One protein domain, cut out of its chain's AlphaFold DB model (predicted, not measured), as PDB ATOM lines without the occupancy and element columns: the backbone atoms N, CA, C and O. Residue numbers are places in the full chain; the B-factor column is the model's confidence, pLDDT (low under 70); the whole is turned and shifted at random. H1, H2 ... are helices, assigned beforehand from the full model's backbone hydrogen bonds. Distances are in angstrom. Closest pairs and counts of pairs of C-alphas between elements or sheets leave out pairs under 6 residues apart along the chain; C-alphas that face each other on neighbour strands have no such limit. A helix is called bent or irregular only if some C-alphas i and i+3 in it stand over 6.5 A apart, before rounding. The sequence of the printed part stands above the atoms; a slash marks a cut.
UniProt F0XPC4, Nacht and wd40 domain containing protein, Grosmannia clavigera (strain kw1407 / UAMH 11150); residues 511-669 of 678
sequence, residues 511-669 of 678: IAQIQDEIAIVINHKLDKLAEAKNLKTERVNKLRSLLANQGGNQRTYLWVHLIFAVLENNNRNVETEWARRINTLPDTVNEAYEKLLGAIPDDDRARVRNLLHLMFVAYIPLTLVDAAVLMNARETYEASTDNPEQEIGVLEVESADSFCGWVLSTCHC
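Overview. This is residues 511 to 669 of the 678 residues of the protein "Nacht and wd40 domain containing protein" of Grosmannia clavigera (strain kw1407 / UAMH 11150) (UniProt F0XPC4). Two loosely joined lobes of helices make an elongated body: in the first, H1, H2, H3 and H5 run roughly side by side with H4 near H2 and H3, and in the second, H6, H8 and H9 pack on H7. The lobes follow each other through the link from H5 to H6, and H9 folds back in the direction of the first lobe without reaching H3 or H5. The printed part has 159 residues with nine named helices, H1 to H9 in chain order, and no named strand; the class is all helix. It is loose, with a radius of gyration of the C-alphas of 19.9 A, and spans 61 by 36 by 25 A.

Along the chain. H1, residues 511 to 533, is the longest helix at 32.0 A and begins at C-alpha 511, (-11.959, -12.458, -56.783). H2 is residues 537 to 549, 18.8 A, H3 residues 557 to 568, 16.2 A, H4 residues 575 to 582, and H5 residues 589 to 598. H6, residues 602 to 617, 23.6 A, is irregular: C-alphas 603 and 606 are 7.1 A apart. H7, residues 624 to 639, 22.2 A, begins at C-alpha 624, (-40.961, -37.545, -64.404). H8 is residues 644 to 650, neither bent nor irregular, but only just: C-alphas 646 and 649 are 6.0 A apart. H9, residues 656 to 666, ends at C-alpha 666, (-34.902, -29.196, -75.280).

Arrangement. H1 and H2 form a helical hairpin and touch, closest at the C-alphas of Ala 530 and Val 540, 6.7 A, at a shallow tilt of 24 degrees, opposite ways. H1 touches H3, closest C-alphas Ile 518 and Tyr 557, 6.8 A, at 21 degrees, the same way. H3 touches H5, closest C-alphas Trp 559 and Val 589, 5.5 A. H4 is close to H2 but not clearly touching, closest C-alphas Leu 543 and Ile 582, 7.2 A. H5 and H6 are close but not clearly touching, closest C-alphas Leu 597 and Arg 605, 8.0 A. H7 touches H6 with residues 627 to 634 alone, closest C-alphas Leu 611 and Met 631, 6.8 A, at a steep tilt of 60 degrees. H7 touches H8 with residues 633 to 637 alone, closest C-alphas Tyr 637 and Pro 644, 5.4 A. H7 touches H9 with residues 624 to 628 alone, closest C-alphas Val 625 and Ala 656, 5.4 A, about perpendicular at 76 degrees. H5 and H9 are apart. Each O i to N i+4 pair is within hydrogen-bond range in H1, H3, H4, H5, H7 and H9; H2 has 8 of 9, H6 10 of 12, and H8 0 of 3, with 1 of 4 O i to N i+3 pairs.

Size, cuts and confidence. The two C-alphas farthest apart, Gln 513 and Asp 642, are 61.6 A apart. The printed part has no cut and no long link. Mean pLDDT of the printed part is 73.7; 50 residues are under 70, among them 549 to 557, 570 to 584 and 639 to 652.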
ATOM      1  N   ILE A 511     -11.166 -12.472 -55.547       58.09
ATOM      2  CA  ILE A 511     -11.959 -12.458 -56.783       58.09
ATOM      3  C   ILE A 511     -11.030 -12.618 -57.988       58.09
ATOM      4  O   ILE A 511     -11.321 -13.452 -58.841       58.09
ATOM      5  N   ALA A 512      -9.917 -11.878 -58.049       61.94
ATOM      6  CA  ALA A 512      -8.958 -11.967 -59.151       61.94
ATOM      7  C   ALA A 512      -8.344 -13.374 -59.281       61.94
ATOM      8  O   ALA A 512      -8.335 -13.928 -60.376       61.94
ATOM      9  N   GLN A 513      -7.957 -14.006 -58.170       61.53
ATOM     10  CA  GLN A 513      -7.447 -15.385 -58.179       61.53
ATOM     11  C   GLN A 513      -8.484 -16.387 -58.715       61.53
ATOM     12  O   GLN A 513      -8.173 -17.228 -59.558       61.53
ATOM     13  N   ILE A 514      -9.746 -16.265 -58.288       64.38
ATOM     14  CA  ILE A 514     -10.840 -17.098 -58.811       64.38
ATOM     15  C   ILE A 514     -11.048 -16.836 -60.312       64.38
ATOM     16  O   ILE A 514     -11.346 -17.765 -61.065       64.38
ATOM     17  N   GLN A 515     -10.871 -15.595 -60.775       67.62
ATOM     18  CA  GLN A 515     -10.941 -15.269 -62.200       67.62
ATOM     19  C   GLN A 515      -9.826 -15.926 -63.018       67.62
ATOM     20  O   GLN A 515     -10.089 -16.388 -64.135       67.62
ATOM     21  N   ASP A 516      -8.620 -16.019 -62.466       68.75
ATOM     22  CA  ASP A 516      -7.489 -16.686 -63.109       68.75
ATOM     23  C   ASP A 516      -7.714 -18.202 -63.198       68.75
ATOM     24  O   ASP A 516      -7.550 -18.801 -64.265       68.75
ATOM     25  N   GLU A 517      -8.210 -18.830 -62.128       70.06
ATOM     26  CA  GLU A 517      -8.592 -20.249 -62.153       70.06
ATOM     27  C   GLU A 517      -9.700 -20.531 -63.177       70.06
ATOM     28  O   GLU A 517      -9.661 -21.518 -63.921       70.06
ATOM     29  N   ILE A 518     -10.699 -19.651 -63.251       72.12
ATOM     30  CA  ILE A 518     -11.779 -19.756 -64.230       72.12
ATOM     31  C   ILE A 518     -11.239 -19.626 -65.661       72.12
ATOM     32  O   ILE A 518     -11.703 -20.351 -66.548       72.12
ATOM     33  N   ALA A 519     -10.238 -18.776 -65.899       73.44
ATOM     34  CA  ALA A 519      -9.599 -18.647 -67.207       73.44
ATOM     35  C   ALA A 519      -8.961 -19.968 -67.667       73.44
ATOM     36  O   ALA A 519      -9.117 -20.355 -68.828       73.44
ATOM     37  N   ILE A 520      -8.326 -20.712 -66.753       76.38
ATOM     38  CA  ILE A 520      -7.776 -22.046 -67.037       76.38
ATOM     39  C   ILE A 520      -8.890 -23.002 -67.484       76.38
ATOM     40  O   ILE A 520      -8.755 -23.696 -68.496       76.38
ATOM     41  N   VAL A 521     -10.021 -23.013 -66.770       75.25
ATOM     42  CA  VAL A 521     -11.166 -23.874 -67.113       75.25
ATOM     43  C   VAL A 521     -11.770 -23.502 -68.468       75.25
ATOM     44  O   VAL A 521     -12.116 -24.398 -69.242       75.25
ATOM     45  N   ILE A 522     -11.880 -22.207 -68.777       80.25
ATOM     46  CA  ILE A 522     -12.358 -21.723 -70.079       80.25
ATOM     47  C   ILE A 522     -11.428 -22.200 -71.194       80.25
ATOM     48  O   ILE A 522     -11.912 -22.774 -72.166       80.25
ATOM     49  N   ASN A 523     -10.113 -22.028 -71.046       80.31
ATOM     50  CA  ASN A 523      -9.143 -22.442 -72.061       80.31
ATOM     51  C   ASN A 523      -9.222 -23.946 -72.338       80.31
ATOM     52  O   ASN A 523      -9.363 -24.355 -73.486       80.31
ATOM     53  N   HIS A 524      -9.254 -24.764 -71.284       80.50
ATOM     54  CA  HIS A 524      -9.389 -26.215 -71.422       80.50
ATOM     55  C   HIS A 524     -10.697 -26.631 -72.105       80.50
ATOM     56  O   HIS A 524     -10.722 -27.540 -72.935       80.50
ATOM     57  N   LYS A 525     -11.815 -25.977 -71.770       78.88
ATOM     58  CA  LYS A 525     -13.095 -26.254 -72.430       78.88
ATOM     59  C   LYS A 525     -13.116 -25.775 -73.884       78.88
ATOM     60  O   LYS A 525     -13.719 -26.451 -74.712       78.88
ATOM     61  N   LEU A 526     -12.468 -24.654 -74.209       83.00
ATOM     62  CA  LEU A 526     -12.332 -24.177 -75.587       83.00
ATOM     63  C   LEU A 526     -11.534 -25.160 -76.439       83.00
ATOM     64  O   LEU A 526     -11.932 -25.413 -77.571       83.00
ATOM     65  N   ASP A 527     -10.472 -25.747 -75.891       80.88
ATOM     66  CA  ASP A 527      -9.669 -26.753 -76.592       80.88
ATOM     67  C   ASP A 527     -10.509 -27.987 -76.918       80.88
ATOM     68  O   ASP A 527     -10.578 -28.417 -78.068       80.88
ATOM     69  N   LYS A 528     -11.267 -28.481 -75.934       83.50
ATOM     70  CA  LYS A 528     -12.214 -29.583 -76.147       83.50
ATOM     71  C   LYS A 528     -13.293 -29.253 -77.173       83.50
ATOM     72  O   LYS A 528     -13.647 -30.102 -77.988       83.50
ATOM     73  N   LEU A 529     -13.833 -28.035 -77.142       81.12
ATOM     74  CA  LEU A 529     -14.820 -27.581 -78.121       81.12
ATOM     75  C   LEU A 529     -14.205 -27.505 -79.527       81.12
ATOM     76  O   LEU A 529     -14.853 -27.876 -80.507       81.12
ATOM     77  N   ALA A 530     -12.959 -27.037 -79.623       82.88
ATOM     78  CA  ALA A 530     -12.226 -26.928 -80.873       82.88
ATOM     79  C   ALA A 530     -11.992 -28.296 -81.511       82.88
ATOM     80  O   ALA A 530     -12.242 -28.443 -82.708       82.88
ATOM     81  N   GLU A 531     -11.602 -29.289 -80.711       82.62
ATOM     82  CA  GLU A 531     -11.485 -30.687 -81.132       82.62
ATOM     83  C   GLU A 531     -12.846 -31.252 -81.562       82.62
ATOM     84  O   GLU A 531     -12.987 -31.775 -82.666       82.62
ATOM     85  N   ALA A 532     -13.884 -31.085 -80.736       79.88
ATOM     86  CA  ALA A 532     -15.204 -31.662 -80.993       79.88
ATOM     87  C   ALA A 532     -15.894 -31.095 -82.248       79.88
ATOM     88  O   ALA A 532     -16.653 -31.801 -82.914       79.88
ATOM     89  N   LYS A 533     -15.667 -29.816 -82.570       77.44
ATOM     90  CA  LYS A 533     -16.315 -29.121 -83.699       77.44
ATOM     91  C   LYS A 533     -15.354 -28.830 -84.865       77.44
ATOM     92  O   LYS A 533     -15.777 -28.179 -85.823       77.44
ATOM     93  N   ASN A 534     -14.102 -29.304 -84.815       77.00
ATOM     94  CA  ASN A 534     -13.035 -29.011 -85.788       77.00
ATOM     95  C   ASN A 534     -12.919 -27.505 -86.098       77.00
ATOM     96  O   ASN A 534     -13.062 -27.060 -87.243       77.00
ATOM     97  N   LEU A 535     -12.735 -26.691 -85.056       76.81
ATOM     98  CA  LEU A 535     -12.595 -25.239 -85.199       76.81
ATOM     99  C   LEU A 535     -11.163 -24.866 -85.600       76.81
ATOM    100  O   LEU A 535     -10.193 -25.402 -85.075       76.81
ATOM    101  N   LYS A 536     -11.025 -23.896 -86.511       80.56
ATOM    102  CA  LYS A 536      -9.720 -23.339 -86.898       80.56
ATOM    103  C   LYS A 536      -9.066 -22.602 -85.726       80.56
ATOM    104  O   LYS A 536      -9.753 -21.889 -84.992       80.56
ATOM    105  N   THR A 537      -7.740 -22.674 -85.630       79.44
ATOM    106  CA  THR A 537      -6.927 -22.044 -84.572       79.44
ATOM    107  C   THR A 537      -7.198 -20.545 -84.414       79.44
ATOM    108  O   THR A 537      -7.315 -20.049 -83.298       79.44
ATOM    109  N   GLU A 538      -7.391 -19.828 -85.522       76.75
ATOM    110  CA  GLU A 538      -7.719 -18.397 -85.524       76.75
ATOM    111  C   GLU A 538      -9.030 -18.094 -84.774       76.75
ATOM    112  O   GLU A 538      -9.113 -17.146 -83.992       76.75
ATOM    113  N   ARG A 539     -10.045 -18.954 -84.934       73.19
ATOM    114  CA  ARG A 539     -11.337 -18.805 -84.252       73.19
ATOM    115  C   ARG A 539     -11.235 -19.121 -82.768       73.19
ATOM    116  O   ARG A 539     -11.844 -18.426 -81.962       73.19
ATOM    117  N   VAL A 540     -10.461 -20.144 -82.408       79.19
ATOM    118  CA  VAL A 540     -10.203 -20.493 -81.004       79.19
ATOM    119  C   VAL A 540      -9.486 -19.340 -80.308       79.19
ATOM    120  O   VAL A 540      -9.887 -18.948 -79.219       79.19
ATOM    121  N   ASN A 541      -8.501 -18.725 -80.964       79.75
ATOM    122  CA  ASN A 541      -7.790 -17.570 -80.421       79.75
ATOM    123  C   ASN A 541      -8.702 -16.346 -80.262       79.75
ATOM    124  O   ASN A 541      -8.637 -15.673 -79.236       79.75
ATOM    125  N   LYS A 542      -9.611 -16.101 -81.215       77.06
ATOM    126  CA  LYS A 542     -10.625 -15.042 -81.096       77.06
ATOM    127  C   LYS A 542     -11.627 -15.308 -79.966       77.06
ATOM    128  O   LYS A 542     -12.008 -14.391 -79.253       77.06
ATOM    129  N   LEU A 543     -12.043 -16.560 -79.775       76.12
ATOM    130  CA  LEU A 543     -12.901 -16.951 -78.652       76.12
ATOM    131  C   LEU A 543     -12.177 -16.813 -77.309       76.12
ATOM    132  O   LEU A 543     -12.771 -16.319 -76.356       76.12
ATOM    133  N   ARG A 544     -10.894 -17.191 -77.240       81.00
ATOM    134  CA  ARG A 544     -10.057 -17.015 -76.044       81.00
ATOM    135  C   ARG A 544      -9.933 -15.545 -75.663       81.00
ATOM    136  O   ARG A 544     -10.159 -15.212 -74.506       81.00
ATOM    137  N   SER A 545      -9.629 -14.664 -76.617       75.19
ATOM    138  CA  SER A 545      -9.469 -13.232 -76.329       75.19
ATOM    139  C   SER A 545     -10.777 -12.554 -75.918       75.19
ATOM    140  O   SER A 545     -10.765 -11.645 -75.091       75.19
ATOM    141  N   LEU A 546     -11.915 -13.013 -76.442       71.50
ATOM    142  CA  LEU A 546     -13.223 -12.477 -76.069       71.50
ATOM    143  C   LEU A 546     -13.696 -12.996 -74.709       71.50
ATOM    144  O   LEU A 546     -14.065 -12.199 -73.855       71.50
ATOM    145  N   LEU A 547     -13.599 -14.302 -74.453       74.88
ATOM    146  CA  LEU A 547     -13.984 -14.896 -73.166       74.88
ATOM    147  C   LEU A 547     -13.013 -14.568 -72.019       74.88
ATOM    148  O   LEU A 547     -13.351 -14.776 -70.853       74.88
ATOM    149  N   ALA A 548     -11.820 -14.054 -72.329       70.38
ATOM    150  CA  ALA A 548     -10.917 -13.472 -71.341       70.38
ATOM    151  C   ALA A 548     -11.455 -12.148 -70.771       70.38
ATOM    152  O   ALA A 548     -11.222 -11.861 -69.601       70.38
ATOM    153  N   ASN A 549     -12.205 -11.386 -71.575       65.12
ATOM    154  CA  ASN A 549     -12.689 -10.046 -71.232       65.12
ATOM    155  C   ASN A 549     -14.204  -9.985 -70.947       65.12
ATOM    156  O   ASN A 549     -14.718  -8.915 -70.629       65.12
ATOM    157  N   GLN A 550     -14.924 -11.108 -71.057       65.62
ATOM    158  CA  GLN A 550     -16.370 -11.199 -70.814       65.62
ATOM    159  C   GLN A 550     -16.719 -11.853 -69.471       65.62
ATOM    160  O   GLN A 550     -15.919 -12.588 -68.893       65.62
ATOM    161  N   GLY A 551     -17.934 -11.590 -68.975       56.97
ATOM    162  CA  GLY A 551     -18.464 -12.138 -67.717       56.97
ATOM    163  C   GLY A 551     -18.406 -11.186 -66.513       56.97
ATOM    164  O   GLY A 551     -19.050 -11.456 -65.497       56.97
ATOM    165  N   GLY A 552     -17.676 -10.066 -66.614       62.62
ATOM    166  CA  GLY A 552     -17.612  -9.006 -65.596       62.62
ATOM    167  C   GLY A 552     -17.423  -9.522 -64.159       62.62
ATOM    168  O   GLY A 552     -16.726 -10.505 -63.918       62.62
ATOM    169  N   ASN A 553     -18.114  -8.901 -63.196       55.78
ATOM    170  CA  ASN A 553     -18.099  -9.304 -61.778       55.78
ATOM    171  C   ASN A 553     -18.837 -10.635 -61.498       55.78
ATOM    172  O   ASN A 553     -18.872 -11.091 -60.358       55.78
ATOM    173  N   GLN A 554     -19.466 -11.249 -62.508       57.06
ATOM    174  CA  GLN A 554     -20.262 -12.479 -62.388       57.06
ATOM    175  C   GLN A 554     -19.629 -13.679 -63.105       57.06
ATOM    176  O   GLN A 554     -20.274 -14.727 -63.242       57.06
ATOM    177  N   ARG A 555     -18.368 -13.557 -63.539       66.06
ATOM    178  CA  ARG A 555     -17.598 -14.644 -64.143       66.06
ATOM    179  C   ARG A 555     -17.373 -15.729 -63.089       66.06
ATOM    180  O   ARG A 555     -16.464 -15.689 -62.271       66.06
ATOM    181  N   THR A 556     -18.309 -16.668 -63.073       68.94
ATOM    182  CA  THR A 556     -18.436 -17.791 -62.142       68.94
ATOM    183  C   THR A 556     -18.395 -19.096 -62.930       68.94
ATOM    184  O   THR A 556     -18.630 -19.113 -64.140       68.94
ATOM    185  N   TYR A 557     -18.170 -20.229 -62.261       68.94
ATOM    186  CA  TYR A 557     -18.248 -21.537 -62.924       68.94
ATOM    187  C   TYR A 557     -19.625 -21.811 -63.551       68.94
ATOM    188  O   TYR A 557     -19.704 -22.517 -64.557       68.94
ATOM    189  N   LEU A 558     -20.694 -21.224 -62.998       72.06
ATOM    190  CA  LEU A 558     -22.028 -21.264 -63.595       72.06
ATOM    191  C   LEU A 558     -22.075 -20.490 -64.917       72.06
ATOM    192  O   LEU A 558     -22.550 -21.027 -65.912       72.06
ATOM    193  N   TRP A 559     -21.538 -19.267 -64.954       75.69
ATOM    194  CA  TRP A 559     -21.448 -18.489 -66.192       75.69
ATOM    195  C   TRP A 559     -20.671 -19.250 -67.273       75.69
ATOM    196  O   TRP A 559     -21.162 -19.407 -68.387       75.69
ATOM    197  N   VAL A 560     -19.521 -19.839 -66.923       77.00
ATOM    198  CA  VAL A 560     -18.758 -20.686 -67.856       77.00
ATOM    199  C   VAL A 560     -19.602 -21.855 -68.351       77.00
ATOM    200  O   VAL A 560     -19.602 -22.160 -69.538       77.00
ATOM    201  N   HIS A 561     -20.332 -22.537 -67.472       77.94
ATOM    202  CA  HIS A 561     -21.201 -23.631 -67.895       77.94
ATOM    203  C   HIS A 561     -22.258 -23.177 -68.917       77.94
ATOM    204  O   HIS A 561     -22.385 -23.811 -69.962       77.94
ATOM    205  N   LEU A 562     -22.937 -22.056 -68.661       75.56
ATOM    206  CA  LEU A 562     -23.986 -21.521 -69.534       75.56
ATOM    207  C   LEU A 562     -23.441 -21.034 -70.883       75.56
ATOM    208  O   LEU A 562     -24.020 -21.327 -71.925       75.56
ATOM    209  N   ILE A 563     -22.305 -20.335 -70.888       79.12
ATOM    210  CA  ILE A 563     -21.679 -19.844 -72.123       79.12
ATOM    211  C   ILE A 563     -21.269 -20.998 -73.029       79.12
ATOM    212  O   ILE A 563     -21.532 -20.970 -74.231       79.12
ATOM    213  N   PHE A 564     -20.662 -22.041 -72.462       79.31
ATOM    214  CA  PHE A 564     -20.305 -23.215 -73.247       79.31
ATOM    215  C   PHE A 564     -21.537 -23.954 -73.763       79.31
ATOM    216  O   PHE A 564     -21.512 -24.379 -74.911       79.31
ATOM    217  N   ALA A 565     -22.642 -23.995 -73.014       75.56
ATOM    218  CA  ALA A 565     -23.903 -24.525 -73.530       75.56
ATOM    219  C   ALA A 565     -24.415 -23.725 -74.751       75.56
ATOM    220  O   ALA A 565     -24.829 -24.312 -75.753       75.56
ATOM    221  N   VAL A 566     -24.309 -22.386 -74.732       74.88
ATOM    222  CA  VAL A 566     -24.660 -21.526 -75.887       74.88
ATOM    223  C   VAL A 566     -23.778 -21.822 -77.110       74.88
ATOM    224  O   VAL A 566     -24.265 -21.806 -78.247       74.88
ATOM    225  N   LEU A 567     -22.484 -22.073 -76.889       75.75
ATOM    226  CA  LEU A 567     -21.508 -22.360 -77.946       75.75
ATOM    227  C   LEU A 567     -21.655 -23.783 -78.511       75.75
ATOM    228  O   LEU A 567     -21.579 -23.975 -79.726       75.75
ATOM    229  N   GLU A 568     -21.898 -24.774 -77.653       75.69
ATOM    230  CA  GLU A 568     -22.039 -26.191 -78.010       75.69
ATOM    231  C   GLU A 568     -23.308 -26.466 -78.827       75.69
ATOM    232  O   GLU A 568     -23.266 -27.269 -79.767       75.69
ATOM    233  N   ASN A 569     -24.389 -25.724 -78.550       70.38
ATOM    234  CA  ASN A 569     -25.665 -25.800 -79.271       70.38
ATOM    235  C   ASN A 569     -25.576 -25.316 -80.741       70.38
ATOM    236  O   ASN A 569     -26.565 -25.289 -81.474       70.38
ATOM    237  N   ASN A 570     -24.392 -24.916 -81.221       66.31
ATOM    238  CA  ASN A 570     -24.183 -24.633 -82.636       66.31
ATOM    239  C   ASN A 570     -23.866 -25.914 -83.429       66.31
ATOM    240  O   ASN A 570     -22.784 -26.501 -83.313       66.31
ATOM    241  N   ASN A 571     -24.790 -26.313 -84.302       59.31
ATOM    242  CA  ASN A 571     -24.626 -27.464 -85.195       59.31
ATOM    243  C   ASN A 571     -24.041 -27.106 -86.573       59.31
ATOM    244  O   ASN A 571     -23.760 -28.003 -87.363       59.31
ATOM    245  N   ARG A 572     -23.835 -25.815 -86.884       58.16
ATOM    246  CA  ARG A 572     -23.340 -25.363 -88.194       58.16
ATOM    247  C   ARG A 572     -21.963 -24.710 -88.075       58.16
ATOM    248  O   ARG A 572     -21.800 -23.647 -87.481       58.16
ATOM    249  N   ASN A 573     -20.963 -25.315 -88.713       61.50
ATOM    250  CA  ASN A 573     -19.598 -24.787 -88.775       61.50
ATOM    251  C   ASN A 573     -19.441 -23.724 -89.889       61.50
ATOM    252  O   ASN A 573     -18.638 -23.878 -90.805       61.50
ATOM    253  N   VAL A 574     -20.255 -22.661 -89.840       68.50
ATOM    254  CA  VAL A 574     -20.265 -21.569 -90.835       68.50
ATOM    255  C   VAL A 574     -19.693 -20.288 -90.224       68.50
ATOM    256  O   VAL A 574     -20.100 -19.890 -89.135       68.50
ATOM    257  N   GLU A 575     -18.775 -19.625 -90.936       61.19
ATOM    258  CA  GLU A 575     -18.035 -18.441 -90.459       61.19
ATOM    259  C   GLU A 575     -18.955 -17.301 -89.992       61.19
ATOM    260  O   GLU A 575     -18.736 -16.709 -88.939       61.19
ATOM    261  N   THR A 576     -20.029 -17.031 -90.736       61.69
ATOM    262  CA  THR A 576     -20.984 -15.960 -90.420       61.69
ATOM    263  C   THR A 576     -21.798 -16.244 -89.159       61.69
ATOM    264  O   THR A 576     -22.088 -15.324 -88.399       61.69
ATOM    265  N   GLU A 577     -22.123 -17.512 -88.891       65.56
ATOM    266  CA  GLU A 577     -22.888 -17.916 -87.710       65.56
ATOM    267  C   GLU A 577     -22.020 -17.897 -86.449       65.56
ATOM    268  O   GLU A 577     -22.463 -17.434 -85.399       65.56
ATOM    269  N   TRP A 578     -20.757 -18.318 -86.563       66.81
ATOM    270  CA  TRP A 578     -19.787 -18.168 -85.482       66.81
ATOM    271  C   TRP A 578     -19.497 -16.695 -85.197       66.81
ATOM    272  O   TRP A 578     -19.570 -16.298 -84.041       66.81
ATOM    273  N   ALA A 579     -19.274 -15.861 -86.215       63.22
ATOM    274  CA  ALA A 579     -19.085 -14.422 -86.028       63.22
ATOM    275  C   ALA A 579     -20.305 -13.753 -85.367       63.22
ATOM    276  O   ALA A 579     -20.147 -12.950 -84.449       63.22
ATOM    277  N   ARG A 580     -21.526 -14.128 -85.772       67.88
ATOM    278  CA  ARG A 580     -22.771 -13.643 -85.161       67.88
ATOM    279  C   ARG A 580     -22.893 -14.061 -83.698       67.88
ATOM    280  O   ARG A 580     -23.255 -13.240 -82.862       67.88
ATOM    281  N   ARG A 581     -22.592 -15.318 -83.370       68.88
ATOM    282  CA  ARG A 581     -22.663 -15.825 -81.989       68.88
ATOM    283  C   ARG A 581     -21.596 -15.215 -81.100       68.88
ATOM    284  O   ARG A 581     -21.907 -14.817 -79.992       68.88
ATOM    285  N   ILE A 582     -20.386 -15.064 -81.625       67.50
ATOM    286  CA  ILE A 582     -19.279 -14.392 -80.952       67.50
ATOM    287  C   ILE A 582     -19.647 -12.938 -80.616       67.50
ATOM    288  O   ILE A 582     -19.475 -12.506 -79.485       67.50
ATOM    289  N   ASN A 583     -20.229 -12.207 -81.568       66.31
ATOM    290  CA  ASN A 583     -20.661 -10.819 -81.357       66.31
ATOM    291  C   ASN A 583     -21.922 -10.687 -80.491       66.31
ATOM    292  O   ASN A 583     -22.331  -9.582 -80.155       66.31
ATOM    293  N   THR A 584     -22.576 -11.802 -80.178       67.00
ATOM    294  CA  THR A 584     -23.772 -11.845 -79.343       67.00
ATOM    295  C   THR A 584     -23.543 -12.775 -78.154       67.00
ATOM    296  O   THR A 584     -24.480 -13.393 -77.662       67.00
ATOM    297  N   LEU A 585     -22.306 -12.935 -77.687       70.25
ATOM    298  CA  LEU A 585     -22.055 -13.668 -76.453       70.25
ATOM    299  C   LEU A 585     -22.656 -12.885 -75.273       70.25
ATOM    300  O   LEU A 585     -22.496 -11.668 -75.229       70.25
ATOM    301  N   PRO A 586     -23.387 -13.552 -74.365       69.19
ATOM    302  CA  PRO A 586     -23.959 -12.897 -73.201       69.19
ATOM    303  C   PRO A 586     -22.872 -12.475 -72.213       69.19
ATOM    304  O   PRO A 586     -22.015 -13.279 -71.840       69.19
ATOM    305  N   ASP A 587     -22.953 -11.237 -71.743       68.06
ATOM    306  CA  ASP A 587     -22.010 -10.689 -70.771       68.06
ATOM    307  C   ASP A 587     -22.394 -11.073 -69.335       68.06
ATOM    308  O   ASP A 587     -21.537 -11.126 -68.450       68.06
ATOM    309  N   THR A 588     -23.666 -11.416 -69.101       68.31
ATOM    310  CA  THR A 588     -24.200 -11.790 -67.785       68.31
ATOM    311  C   THR A 588     -24.845 -13.177 -67.770       68.31
ATOM    312  O   THR A 588     -25.221 -13.739 -68.799       68.31
ATOM    313  N   VAL A 589     -25.009 -13.744 -66.568       70.75
ATOM    314  CA  VAL A 589     -25.723 -15.021 -66.371       70.75
ATOM    315  C   VAL A 589     -27.171 -14.929 -66.873       70.75
ATOM    316  O   VAL A 589     -27.664 -15.869 -67.492       70.75
ATOM    317  N   ASN A 590     -27.840 -13.793 -66.660       72.12
ATOM    318  CA  ASN A 590     -29.227 -13.587 -67.084       72.12
ATOM    319  C   ASN A 590     -29.363 -13.528 -68.607       72.12
ATOM    320  O   ASN A 590     -30.219 -14.209 -69.165       72.12
ATOM    321  N   GLU A 591     -28.483 -12.796 -69.293       74.69
ATOM    322  CA  GLU A 591     -28.469 -12.774 -70.760       74.69
ATOM    323  C   GLU A 591     -28.172 -14.160 -71.345       74.69
ATOM    324  O   GLU A 591     -28.683 -14.515 -72.411       74.69
ATOM    325  N   ALA A 592     -27.362 -14.969 -70.652       72.94
ATOM    326  CA  ALA A 592     -27.119 -16.349 -71.046       72.94
ATOM    327  C   ALA A 592     -28.401 -17.187 -70.962       72.94
ATOM    328  O   ALA A 592     -28.716 -17.896 -71.920       72.94
ATOM    329  N   TYR A 593     -29.183 -17.051 -69.886       75.06
ATOM    330  CA  TYR A 593     -30.505 -17.675 -69.787       75.06
ATOM    331  C   TYR A 593     -31.461 -17.180 -70.877       75.06
ATOM    332  O   TYR A 593     -32.072 -18.006 -71.551       75.06
ATOM    333  N   GLU A 594     -31.561 -15.869 -71.113       80.06
ATOM    334  CA  GLU A 594     -32.428 -15.308 -72.160       80.06
ATOM    335  C   GLU A 594     -32.080 -15.850 -73.550       80.06
ATOM    336  O   GLU A 594     -32.968 -16.204 -74.325       80.06
ATOM    337  N   LYS A 595     -30.788 -15.978 -73.866       75.25
ATOM    338  CA  LYS A 595     -30.325 -16.523 -75.149       75.25
ATOM    339  C   LYS A 595     -30.604 -18.001 -75.302       75.25
ATOM    340  O   LYS A 595     -31.019 -18.429 -76.376       75.25
ATOM    341  N   LEU A 596     -30.360 -18.778 -74.254       76.12
ATOM    342  CA  LEU A 596     -30.652 -20.200 -74.272       76.12
ATOM    343  C   LEU A 596     -32.173 -20.426 -74.388       76.12
ATOM    344  O   LEU A 596     -32.592 -21.278 -75.164       76.12
ATOM    345  N   LEU A 597     -33.003 -19.635 -73.690       80.38
ATOM    346  CA  LEU A 597     -34.467 -19.727 -73.763       80.38
ATOM    347  C   LEU A 597     -34.980 -19.252 -75.128       80.38
ATOM    348  O   LEU A 597     -35.892 -19.844 -75.699       80.38
ATOM    349  N   GLY A 598     -34.352 -18.223 -75.697       78.25
ATOM    350  CA  GLY A 598     -34.622 -17.751 -77.051       78.25
ATOM    351  C   GLY A 598     -34.208 -18.743 -78.144       78.25
ATOM    352  O   GLY A 598     -34.765 -18.693 -79.240       78.25
ATOM    353  N   ALA A 599     -33.275 -19.659 -77.866       74.12
ATOM    354  CA  ALA A 599     -32.844 -20.698 -78.803       74.12
ATOM    355  C   ALA A 599     -33.818 -21.889 -78.899       74.12
ATOM    356  O   ALA A 599     -33.641 -22.735 -79.775       74.12
ATOM    357  N   ILE A 600     -34.832 -21.951 -78.029       80.75
ATOM    358  CA  ILE A 600     -35.865 -22.992 -78.046       80.75
ATOM    359  C   ILE A 600     -36.779 -22.792 -79.272       80.75
ATOM    360  O   ILE A 600     -37.188 -21.646 -79.518       80.75
ATOM    361  N   PRO A 601     -37.118 -23.868 -80.022       80.44
ATOM    362  CA  PRO A 601     -38.072 -23.815 -81.131       80.44
ATOM    363  C   PRO A 601     -39.407 -23.199 -80.713       80.44
ATOM    364  O   PRO A 601     -39.884 -23.467 -79.612       80.44
ATOM    365  N   ASP A 602     -40.027 -22.399 -81.582       79.69
ATOM    366  CA  ASP A 602     -41.281 -21.704 -81.250       79.69
ATOM    367  C   ASP A 602     -42.398 -22.672 -80.823       79.69
ATOM    368  O   ASP A 602     -43.123 -22.367 -79.875       79.69
ATOM    369  N   ASP A 603     -42.447 -23.861 -81.431       79.50
ATOM    370  CA  ASP A 603     -43.394 -24.934 -81.101       79.50
ATOM    371  C   ASP A 603     -43.237 -25.442 -79.652       79.50
ATOM    372  O   ASP A 603     -44.217 -25.782 -78.994       79.50
ATOM    373  N   ASP A 604     -42.013 -25.428 -79.113       83.12
ATOM    374  CA  ASP A 604     -41.700 -25.911 -77.764       83.12
ATOM    375  C   ASP A 604     -41.750 -24.803 -76.698       83.12
ATOM    376  O   ASP A 604     -41.795 -25.091 -75.501       83.12
ATOM    377  N   ARG A 605     -41.746 -23.516 -77.074       83.81
ATOM    378  CA  ARG A 605     -41.621 -22.401 -76.110       83.81
ATOM    379  C   ARG A 605     -42.746 -22.357 -75.081       83.81
ATOM    380  O   ARG A 605     -42.488 -22.078 -73.907       83.81
ATOM    381  N   ALA A 606     -43.984 -22.605 -75.505       83.12
ATOM    382  CA  ALA A 606     -45.130 -22.656 -74.598       83.12
ATOM    383  C   ALA A 606     -44.990 -23.822 -73.608       83.12
ATOM    384  O   ALA A 606     -45.149 -23.643 -72.399       83.12
ATOM    385  N   ARG A 607     -44.569 -24.983 -74.120       84.69
ATOM    386  CA  ARG A 607     -44.347 -26.204 -73.349       84.69
ATOM    387  C   ARG A 607     -43.231 -26.041 -72.314       84.69
ATOM    388  O   ARG A 607     -43.425 -26.333 -71.138       84.69
ATOM    389  N   VAL A 608     -42.092 -25.460 -72.695       86.31
ATOM    390  CA  VAL A 608     -40.991 -25.179 -71.754       86.31
ATOM    391  C   VAL A 608     -41.400 -24.161 -70.689       86.31
ATOM    392  O   VAL A 608     -41.092 -24.343 -69.512       86.31
ATOM    393  N   ARG A 609     -42.138 -23.107 -71.058       86.38
ATOM    394  CA  ARG A 609     -42.654 -22.131 -70.084       86.38
ATOM    395  C   ARG A 609     -43.545 -22.805 -69.040       86.38
ATOM    396  O   ARG A 609     -43.403 -22.534 -67.850       86.38
ATOM    397  N   ASN A 610     -44.447 -23.676 -69.481       85.12
ATOM    398  CA  ASN A 610     -45.349 -24.409 -68.601       85.12
ATOM    399  C   ASN A 610     -44.582 -25.335 -67.650       85.12
ATOM    400  O   ASN A 610     -44.879 -25.340 -66.453       85.12
ATOM    401  N   LEU A 611     -43.537 -26.005 -68.143       87.00
ATOM    402  CA  LEU A 611     -42.646 -26.814 -67.315       87.00
ATOM    403  C   LEU A 611     -41.952 -25.976 -66.233       87.00
ATOM    404  O   LEU A 611     -41.995 -26.329 -65.057       87.00
ATOM    405  N   LEU A 612     -41.353 -24.843 -66.609       85.44
ATOM    406  CA  LEU A 612     -40.662 -23.962 -65.663       85.44
ATOM    407  C   LEU A 612     -41.620 -23.390 -64.610       85.44
ATOM    408  O   LEU A 612     -41.258 -23.296 -63.441       85.44
ATOM    409  N   HIS A 613     -42.855 -23.053 -64.993       84.56
ATOM    410  CA  HIS A 613     -43.885 -22.638 -64.038       84.56
ATOM    411  C   HIS A 613     -44.268 -23.761 -63.071       84.56
ATOM    412  O   HIS A 613     -44.413 -23.504 -61.879       84.56
ATOM    413  N   LEU A 614     -44.424 -24.996 -63.559       83.38
ATOM    414  CA  LEU A 614     -44.705 -26.146 -62.698       83.38
ATOM    415  C   LEU A 614     -43.561 -26.383 -61.711       83.38
ATOM    416  O   LEU A 614     -43.817 -26.523 -60.521       83.38
ATOM    417  N   MET A 615     -42.311 -26.340 -62.178       80.38
ATOM    418  CA  MET A 615     -41.132 -26.465 -61.318       80.38
ATOM    419  C   MET A 615     -41.040 -25.332 -60.288       80.38
ATOM    420  O   MET A 615     -40.674 -25.577 -59.145       80.38
ATOM    421  N   PHE A 616     -41.399 -24.103 -60.668       80.75
ATOM    422  CA  PHE A 616     -41.390 -22.954 -59.761       80.75
ATOM    423  C   PHE A 616     -42.444 -23.061 -58.648       80.75
ATOM    424  O   PHE A 616     -42.201 -22.629 -57.523       80.75
ATOM    425  N   VAL A 617     -43.617 -23.620 -58.952       79.81
ATOM    426  CA  VAL A 617     -44.731 -23.755 -57.995       79.81
ATOM    427  C   VAL A 617     -44.631 -25.043 -57.168       79.81
ATOM    428  O   VAL A 617     -45.225 -25.136 -56.092       79.81
ATOM    429  N   ALA A 618     -43.885 -26.044 -57.638       75.38
ATOM    430  CA  ALA A 618     -43.767 -27.331 -56.974       75.38
ATOM    431  C   ALA A 618     -43.099 -27.207 -55.592       75.38
ATOM    432  O   ALA A 618     -41.954 -26.787 -55.454       75.38
ATOM    433  N   TYR A 619     -43.817 -27.631 -54.550       66.69
ATOM    434  CA  TYR A 619     -43.296 -27.680 -53.179       66.69
ATOM    435  C   TYR A 619     -42.306 -28.839 -52.961       66.69
ATOM    436  O   TYR A 619     -41.474 -28.804 -52.055       66.69
ATOM    437  N   ILE A 620     -42.414 -29.882 -53.785       69.19
ATOM    438  CA  ILE A 620     -41.583 -31.086 -53.763       69.19
ATOM    439  C   ILE A 620     -41.114 -31.326 -55.204       69.19
ATOM    440  O   ILE A 620     -41.905 -31.108 -56.122       69.19
ATOM    441  N   PRO A 621     -39.870 -31.777 -55.417       70.12
ATOM    442  CA  PRO A 621     -39.375 -32.210 -56.721       70.12
ATOM    443  C   PRO A 621     -40.362 -33.121 -57.434       70.12
ATOM    444  O   PRO A 621     -40.857 -34.095 -56.858       70.12
ATOM    445  N   LEU A 622     -40.644 -32.789 -58.687       77.94
ATOM    446  CA  LEU A 622     -41.640 -33.492 -59.481       77.94
ATOM    447  C   LEU A 622     -41.024 -34.774 -60.023       77.94
ATOM    448  O   LEU A 622     -39.948 -34.733 -60.619       77.94
ATOM    449  N   THR A 623     -41.694 -35.918 -59.865       83.75
ATOM    450  CA  THR A 623     -41.262 -37.112 -60.599       83.75
ATOM    451  C   THR A 623     -41.505 -36.914 -62.094       83.75
ATOM    452  O   THR A 623     -42.386 -36.153 -62.483       83.75
ATOM    453  N   LEU A 624     -40.756 -37.608 -62.952       83.12
ATOM    454  CA  LEU A 624     -40.961 -37.545 -64.404       83.12
ATOM    455  C   LEU A 624     -42.390 -37.935 -64.799       83.12
ATOM    456  O   LEU A 624     -42.933 -37.381 -65.746       83.12
ATOM    457  N   VAL A 625     -43.001 -38.856 -64.049       83.56
ATOM    458  CA  VAL A 625     -44.397 -39.259 -64.252       83.56
ATOM    459  C   VAL A 625     -45.334 -38.122 -63.856       83.56
ATOM    460  O   VAL A 625     -46.184 -37.743 -64.653       83.56
ATOM    461  N   ASP A 626     -45.155 -37.541 -62.668       85.12
ATOM    462  CA  ASP A 626     -46.010 -36.446 -62.196       85.12
ATOM    463  C   ASP A 626     -45.890 -35.221 -63.104       85.12
ATOM    464  O   ASP A 626     -46.893 -34.619 -63.474       85.12
ATOM    465  N   ALA A 627     -44.668 -34.879 -63.514       85.25
ATOM    466  CA  ALA A 627     -44.408 -33.787 -64.436       85.25
ATOM    467  C   ALA A 627     -45.054 -34.037 -65.806       85.25
ATOM    468  O   ALA A 627     -45.723 -33.140 -66.306       85.25
ATOM    469  N   ALA A 628     -44.931 -35.241 -66.377       84.75
ATOM    470  CA  ALA A 628     -45.579 -35.588 -67.644       84.75
ATOM    471  C   ALA A 628     -47.111 -35.506 -67.544       84.75
ATOM    472  O   ALA A 628     -47.766 -34.952 -68.425       84.75
ATOM    473  N   VAL A 629     -47.705 -36.003 -66.454       84.25
ATOM    474  CA  VAL A 629     -49.158 -35.920 -66.227       84.25
ATOM    475  C   VAL A 629     -49.607 -34.464 -66.092       84.25
ATOM    476  O   VAL A 629     -50.568 -34.063 -66.743       84.25
ATOM    477  N   LEU A 630     -48.914 -33.660 -65.280       85.06
ATOM    478  CA  LEU A 630     -49.249 -32.249 -65.055       85.06
ATOM    479  C   LEU A 630     -49.084 -31.402 -66.320       85.06
ATOM    480  O   LEU A 630     -49.895 -30.511 -66.566       85.06
ATOM    481  N   MET A 631     -48.054 -31.686 -67.118       85.12
ATOM    482  CA  MET A 631     -47.820 -31.038 -68.406       85.12
ATOM    483  C   MET A 631     -48.951 -31.341 -69.385       85.12
ATOM    484  O   MET A 631     -49.586 -30.407 -69.869       85.12
ATOM    485  N   ASN A 632     -49.276 -32.621 -69.589       82.06
ATOM    486  CA  ASN A 632     -50.362 -33.011 -70.487       82.06
ATOM    487  C   ASN A 632     -51.713 -32.464 -69.996       82.06
ATOM    488  O   ASN A 632     -52.492 -31.957 -70.793       82.06
ATOM    489  N   ALA A 633     -51.977 -32.468 -68.683       81.25
ATOM    490  CA  ALA A 633     -53.219 -31.923 -68.130       81.25
ATOM    491  C   ALA A 633     -53.352 -30.417 -68.381       81.25
ATOM    492  O   ALA A 633     -54.439 -29.924 -68.687       81.25
ATOM    493  N   ARG A 634     -52.241 -29.682 -68.276       79.88
ATOM    494  CA  ARG A 634     -52.197 -28.253 -68.575       79.88
ATOM    495  C   ARG A 634     -52.380 -27.975 -70.064       79.88
ATOM    496  O   ARG A 634     -53.109 -27.052 -70.404       79.88
ATOM    497  N   GLU A 635     -51.768 -28.773 -70.931       77.31
ATOM    498  CA  GLU A 635     -51.931 -28.668 -72.385       77.31
ATOM    499  C   GLU A 635     -53.380 -28.954 -72.812       77.31
ATOM    500  O   GLU A 635     -53.948 -28.187 -73.587       77.31
ATOM    501  N   THR A 636     -54.024 -29.984 -72.249       73.75
ATOM    502  CA  THR A 636     -55.450 -30.273 -72.485       73.75
ATOM    503  C   THR A 636     -56.343 -29.132 -71.994       73.75
ATOM    504  O   THR A 636     -57.253 -28.710 -72.705       73.75
ATOM    505  N   TYR A 637     -56.059 -28.575 -70.812       74.12
ATOM    506  CA  TYR A 637     -56.801 -27.433 -70.274       74.12
ATOM    507  C   TYR A 637     -56.664 -26.177 -71.150       74.12
ATOM    508  O   TYR A 637     -57.646 -25.471 -71.367       74.12
ATOM    509  N   GLU A 638     -55.461 -25.893 -71.660       72.56
ATOM    510  CA  GLU A 638     -55.192 -24.752 -72.548       72.56
ATOM    511  C   GLU A 638     -55.802 -24.941 -73.954       72.56
ATOM    512  O   GLU A 638     -56.104 -23.950 -74.620       72.56
ATOM    513  N   ALA A 639     -56.018 -26.188 -74.394       69.06
ATOM    514  CA  ALA A 639     -56.612 -26.519 -75.689       69.06
ATOM    515  C   ALA A 639     -58.155 -26.583 -75.690       69.06
ATOM    516  O   ALA A 639     -58.761 -26.350 -76.738       69.06
ATOM    517  N   SER A 640     -58.805 -26.889 -74.558       66.38
ATOM    518  CA  SER A 640     -60.270 -27.033 -74.505       66.38
ATOM    519  C   SER A 640     -60.977 -25.667 -74.464       66.38
ATOM    520  O   SER A 640     -60.667 -24.828 -73.616       66.38
ATOM    521  N   THR A 641     -61.970 -25.448 -75.331       58.78
ATOM    522  CA  THR A 641     -62.781 -24.214 -75.341       58.78
ATOM    523  C   THR A 641     -64.112 -24.323 -74.595       58.78
ATOM    524  O   THR A 641     -64.643 -23.289 -74.206       58.78
ATOM    525  N   ASP A 642     -64.646 -25.532 -74.361       57.19
ATOM    526  CA  ASP A 642     -66.064 -25.696 -73.985       57.19
ATOM    527  C   ASP A 642     -66.360 -26.559 -72.736       57.19
ATOM    528  O   ASP A 642     -67.498 -26.527 -72.272       57.19
ATOM    529  N   ASN A 643     -65.391 -27.291 -72.152       57.66
ATOM    530  CA  ASN A 643     -65.482 -27.861 -70.786       57.66
ATOM    531  C   ASN A 643     -64.206 -28.649 -70.384       57.66
ATOM    532  O   ASN A 643     -64.122 -29.855 -70.632       57.66
ATOM    533  N   PRO A 644     -63.235 -28.028 -69.691       55.66
ATOM    534  CA  PRO A 644     -61.954 -28.673 -69.379       55.66
ATOM    535  C   PRO A 644     -62.061 -29.865 -68.412       55.66
ATOM    536  O   PRO A 644     -61.233 -30.769 -68.441       55.66
ATOM    537  N   GLU A 645     -63.083 -29.908 -67.552       57.16
ATOM    538  CA  GLU A 645     -63.192 -30.921 -66.489       57.16
ATOM    539  C   GLU A 645     -63.577 -32.326 -66.995       57.16
ATOM    540  O   GLU A 645     -63.273 -33.315 -66.327       57.16
ATOM    541  N   GLN A 646     -64.216 -32.444 -68.167       53.19
ATOM    542  CA  GLN A 646     -64.622 -33.740 -68.740       53.19
ATOM    543  C   GLN A 646     -63.543 -34.388 -69.625       53.19
ATOM    544  O   GLN A 646     -63.495 -35.614 -69.705       53.19
ATOM    545  N   GLU A 647     -62.650 -33.605 -70.241       52.78
ATOM    546  CA  GLU A 647     -61.576 -34.111 -71.119       52.78
ATOM    547  C   GLU A 647     -60.346 -34.617 -70.346       52.78
ATOM    548  O   GLU A 647     -59.633 -35.502 -70.818       52.78
ATOM    549  N   ILE A 648     -60.153 -34.165 -69.100       54.44
ATOM    550  CA  ILE A 648     -59.077 -34.634 -68.205       54.44
ATOM    551  C   ILE A 648     -59.215 -36.140 -67.868       54.44
ATOM    552  O   ILE A 648     -58.244 -36.795 -67.492       54.44
ATOM    553  N   GLY A 649     -60.401 -36.735 -68.037       52.00
ATOM    554  CA  GLY A 649     -60.619 -38.168 -67.813       52.00
ATOM    555  C   GLY A 649     -60.003 -39.097 -68.874       52.00
ATOM    556  O   GLY A 649     -59.899 -40.296 -68.620       52.00
ATOM    557  N   VAL A 650     -59.587 -38.571 -70.037       56.47
ATOM    558  CA  VAL A 650     -59.015 -39.336 -71.169       56.47
ATOM    559  C   VAL A 650     -57.650 -38.756 -71.559       56.47
ATOM    560  O   VAL A 650     -57.358 -38.478 -72.717       56.47
ATOM    561  N   LEU A 651     -56.814 -38.522 -70.553       62.09
ATOM    562  CA  LEU A 651     -55.481 -37.962 -70.723       62.09
ATOM    563  C   LEU A 651     -54.561 -39.000 -71.388       62.09
ATOM    564  O   LEU A 651     -54.125 -39.958 -70.746       62.09
ATOM    565  N   GLU A 652     -54.262 -38.825 -72.677       64.44
ATOM    566  CA  GLU A 652     -53.155 -39.534 -73.326       64.44
ATOM    567  C   GLU A 652     -51.837 -38.957 -72.802       64.44
ATOM    568  O   GLU A 652     -51.292 -37.988 -73.324       64.44
ATOM    569  N   VAL A 653     -51.353 -39.530 -71.700       73.06
ATOM    570  CA  VAL A 653     -50.090 -39.124 -71.081       73.06
ATOM    571  C   VAL A 653     -48.938 -39.747 -71.857       73.06
ATOM    572  O   VAL A 653     -48.870 -40.967 -72.030       73.06
ATOM    573  N   GLU A 654     -48.002 -38.916 -72.299       77.12
ATOM    574  CA  GLU A 654     -46.756 -39.402 -72.887       77.12
ATOM    575  C   GLU A 654     -45.964 -40.262 -71.880       77.12
ATOM    576  O   GLU A 654     -46.026 -40.071 -70.663       77.12
ATOM    577  N   SER A 655     -45.187 -41.231 -72.369       81.62
ATOM    578  CA  SER A 655     -44.386 -42.061 -71.465       81.62
ATOM    579  C   SER A 655     -43.316 -41.227 -70.746       81.62
ATOM    580  O   SER A 655     -42.747 -40.304 -71.330       81.62
ATOM    581  N   ALA A 656     -42.979 -41.586 -69.501       78.44
ATOM    582  CA  ALA A 656     -41.933 -40.895 -68.739       78.44
ATOM    583  C   ALA A 656     -40.573 -40.894 -69.463       78.44
ATOM    584  O   ALA A 656     -39.822 -39.929 -69.345       78.44
ATOM    585  N   ASP A 657     -40.278 -41.935 -70.250       79.19
ATOM    586  CA  ASP A 657     -39.060 -42.018 -71.061       79.19
ATOM    587  C   ASP A 657     -39.097 -41.043 -72.247       79.19
ATOM    588  O   ASP A 657     -38.102 -40.376 -72.532       79.19
ATOM    589  N   SER A 658     -40.250 -40.912 -72.915       81.38
ATOM    590  CA  SER A 658     -40.459 -39.937 -73.993       81.38
ATOM    591  C   SER A 658     -40.367 -38.502 -73.473       81.38
ATOM    592  O   SER A 658     -39.656 -37.686 -74.059       81.38
ATOM    593  N   PHE A 659     -41.008 -38.225 -72.335       83.62
ATOM    594  CA  PHE A 659     -40.939 -36.929 -71.668       83.62
ATOM    595  C   PHE A 659     -39.510 -36.597 -71.229       83.62
ATOM    596  O   PHE A 659     -39.012 -35.509 -71.504       83.62
ATOM    597  N   CYS A 660     -38.808 -37.554 -70.615       81.75
ATOM    598  CA  CYS A 660     -37.399 -37.405 -70.252       81.75
ATOM    599  C   CYS A 660     -36.533 -37.110 -71.483       81.75
ATOM    600  O   CYS A 660     -35.697 -36.210 -71.448       81.75
ATOM    601  N   GLY A 661     -36.775 -37.814 -72.594       80.06
ATOM    602  CA  GLY A 661     -36.119 -37.556 -73.874       80.06
ATOM    603  C   GLY A 661     -36.308 -36.116 -74.356       80.06
ATOM    604  O   GLY A 661     -35.324 -35.477 -74.723       80.06
ATOM    605  N   TRP A 662     -37.534 -35.587 -74.285       85.38
ATOM    606  CA  TRP A 662     -37.839 -34.195 -74.635       85.38
ATOM    607  C   TRP A 662     -37.192 -33.184 -73.671       85.38
ATOM    608  O   TRP A 662     -36.564 -32.220 -74.111       85.38
ATOM    609  N   VAL A 663     -37.254 -33.420 -72.355       82.38
ATOM    610  CA  VAL A 663     -36.594 -32.558 -71.355       82.38
ATOM    611  C   VAL A 663     -35.082 -32.513 -71.599       82.38
ATOM    612  O   VAL A 663     -34.481 -31.441 -71.560       82.38
ATOM    613  N   LEU A 664     -34.453 -33.649 -71.904       79.44
ATOM    614  CA  LEU A 664     -33.022 -33.713 -72.198       79.44
ATOM    615  C   LEU A 664     -32.671 -33.118 -73.569       79.44
ATOM    616  O   LEU A 664     -31.606 -32.522 -73.716       79.44
ATOM    617  N   SER A 665     -33.530 -33.221 -74.582       76.25
ATOM    618  CA  SER A 665     -33.248 -32.587 -75.874       76.25
ATOM    619  C   SER A 665     -33.384 -31.068 -75.802       76.25
ATOM    620  O   SER A 665     -32.523 -30.347 -76.302       76.25
ATOM    621  N   THR A 666     -34.437 -30.584 -75.146       77.12
ATOM    622  CA  THR A 666     -34.902 -29.196 -75.280       77.12
ATOM    623  C   THR A 666     -34.540 -28.335 -74.070       77.12
ATOM    624  O   THR A 666     -34.248 -27.150 -74.220       77.12
ATOM    625  N   CYS A 667     -34.488 -28.925 -72.874       76.94
ATOM    626  CA  CYS A 667     -34.332 -28.205 -71.607       76.94
ATOM    627  C   CYS A 667     -33.029 -28.520 -70.857       76.94
ATOM    628  O   CYS A 667     -32.840 -27.983 -69.765       76.94
ATOM    629  N   HIS A 668     -32.114 -29.333 -71.404       71.94
ATOM    630  CA  HIS A 668     -30.895 -29.781 -70.702       71.94
ATOM    631  C   HIS A 668     -30.005 -28.656 -70.162       71.94
ATOM    632  O   HIS A 668     -29.258 -28.865 -69.210       71.94
ATOM    633  N   CYS A 669     -30.071 -27.465 -70.756       64.88
ATOM    634  CA  CYS A 669     -29.319 -26.298 -70.300       64.88
ATOM    635  C   CYS A 669     -29.830 -25.714 -68.971       64.88
ATOM    636  O   CYS A 669     -29.136 -24.901 -68.364       64.88
TER     637      CYS A 669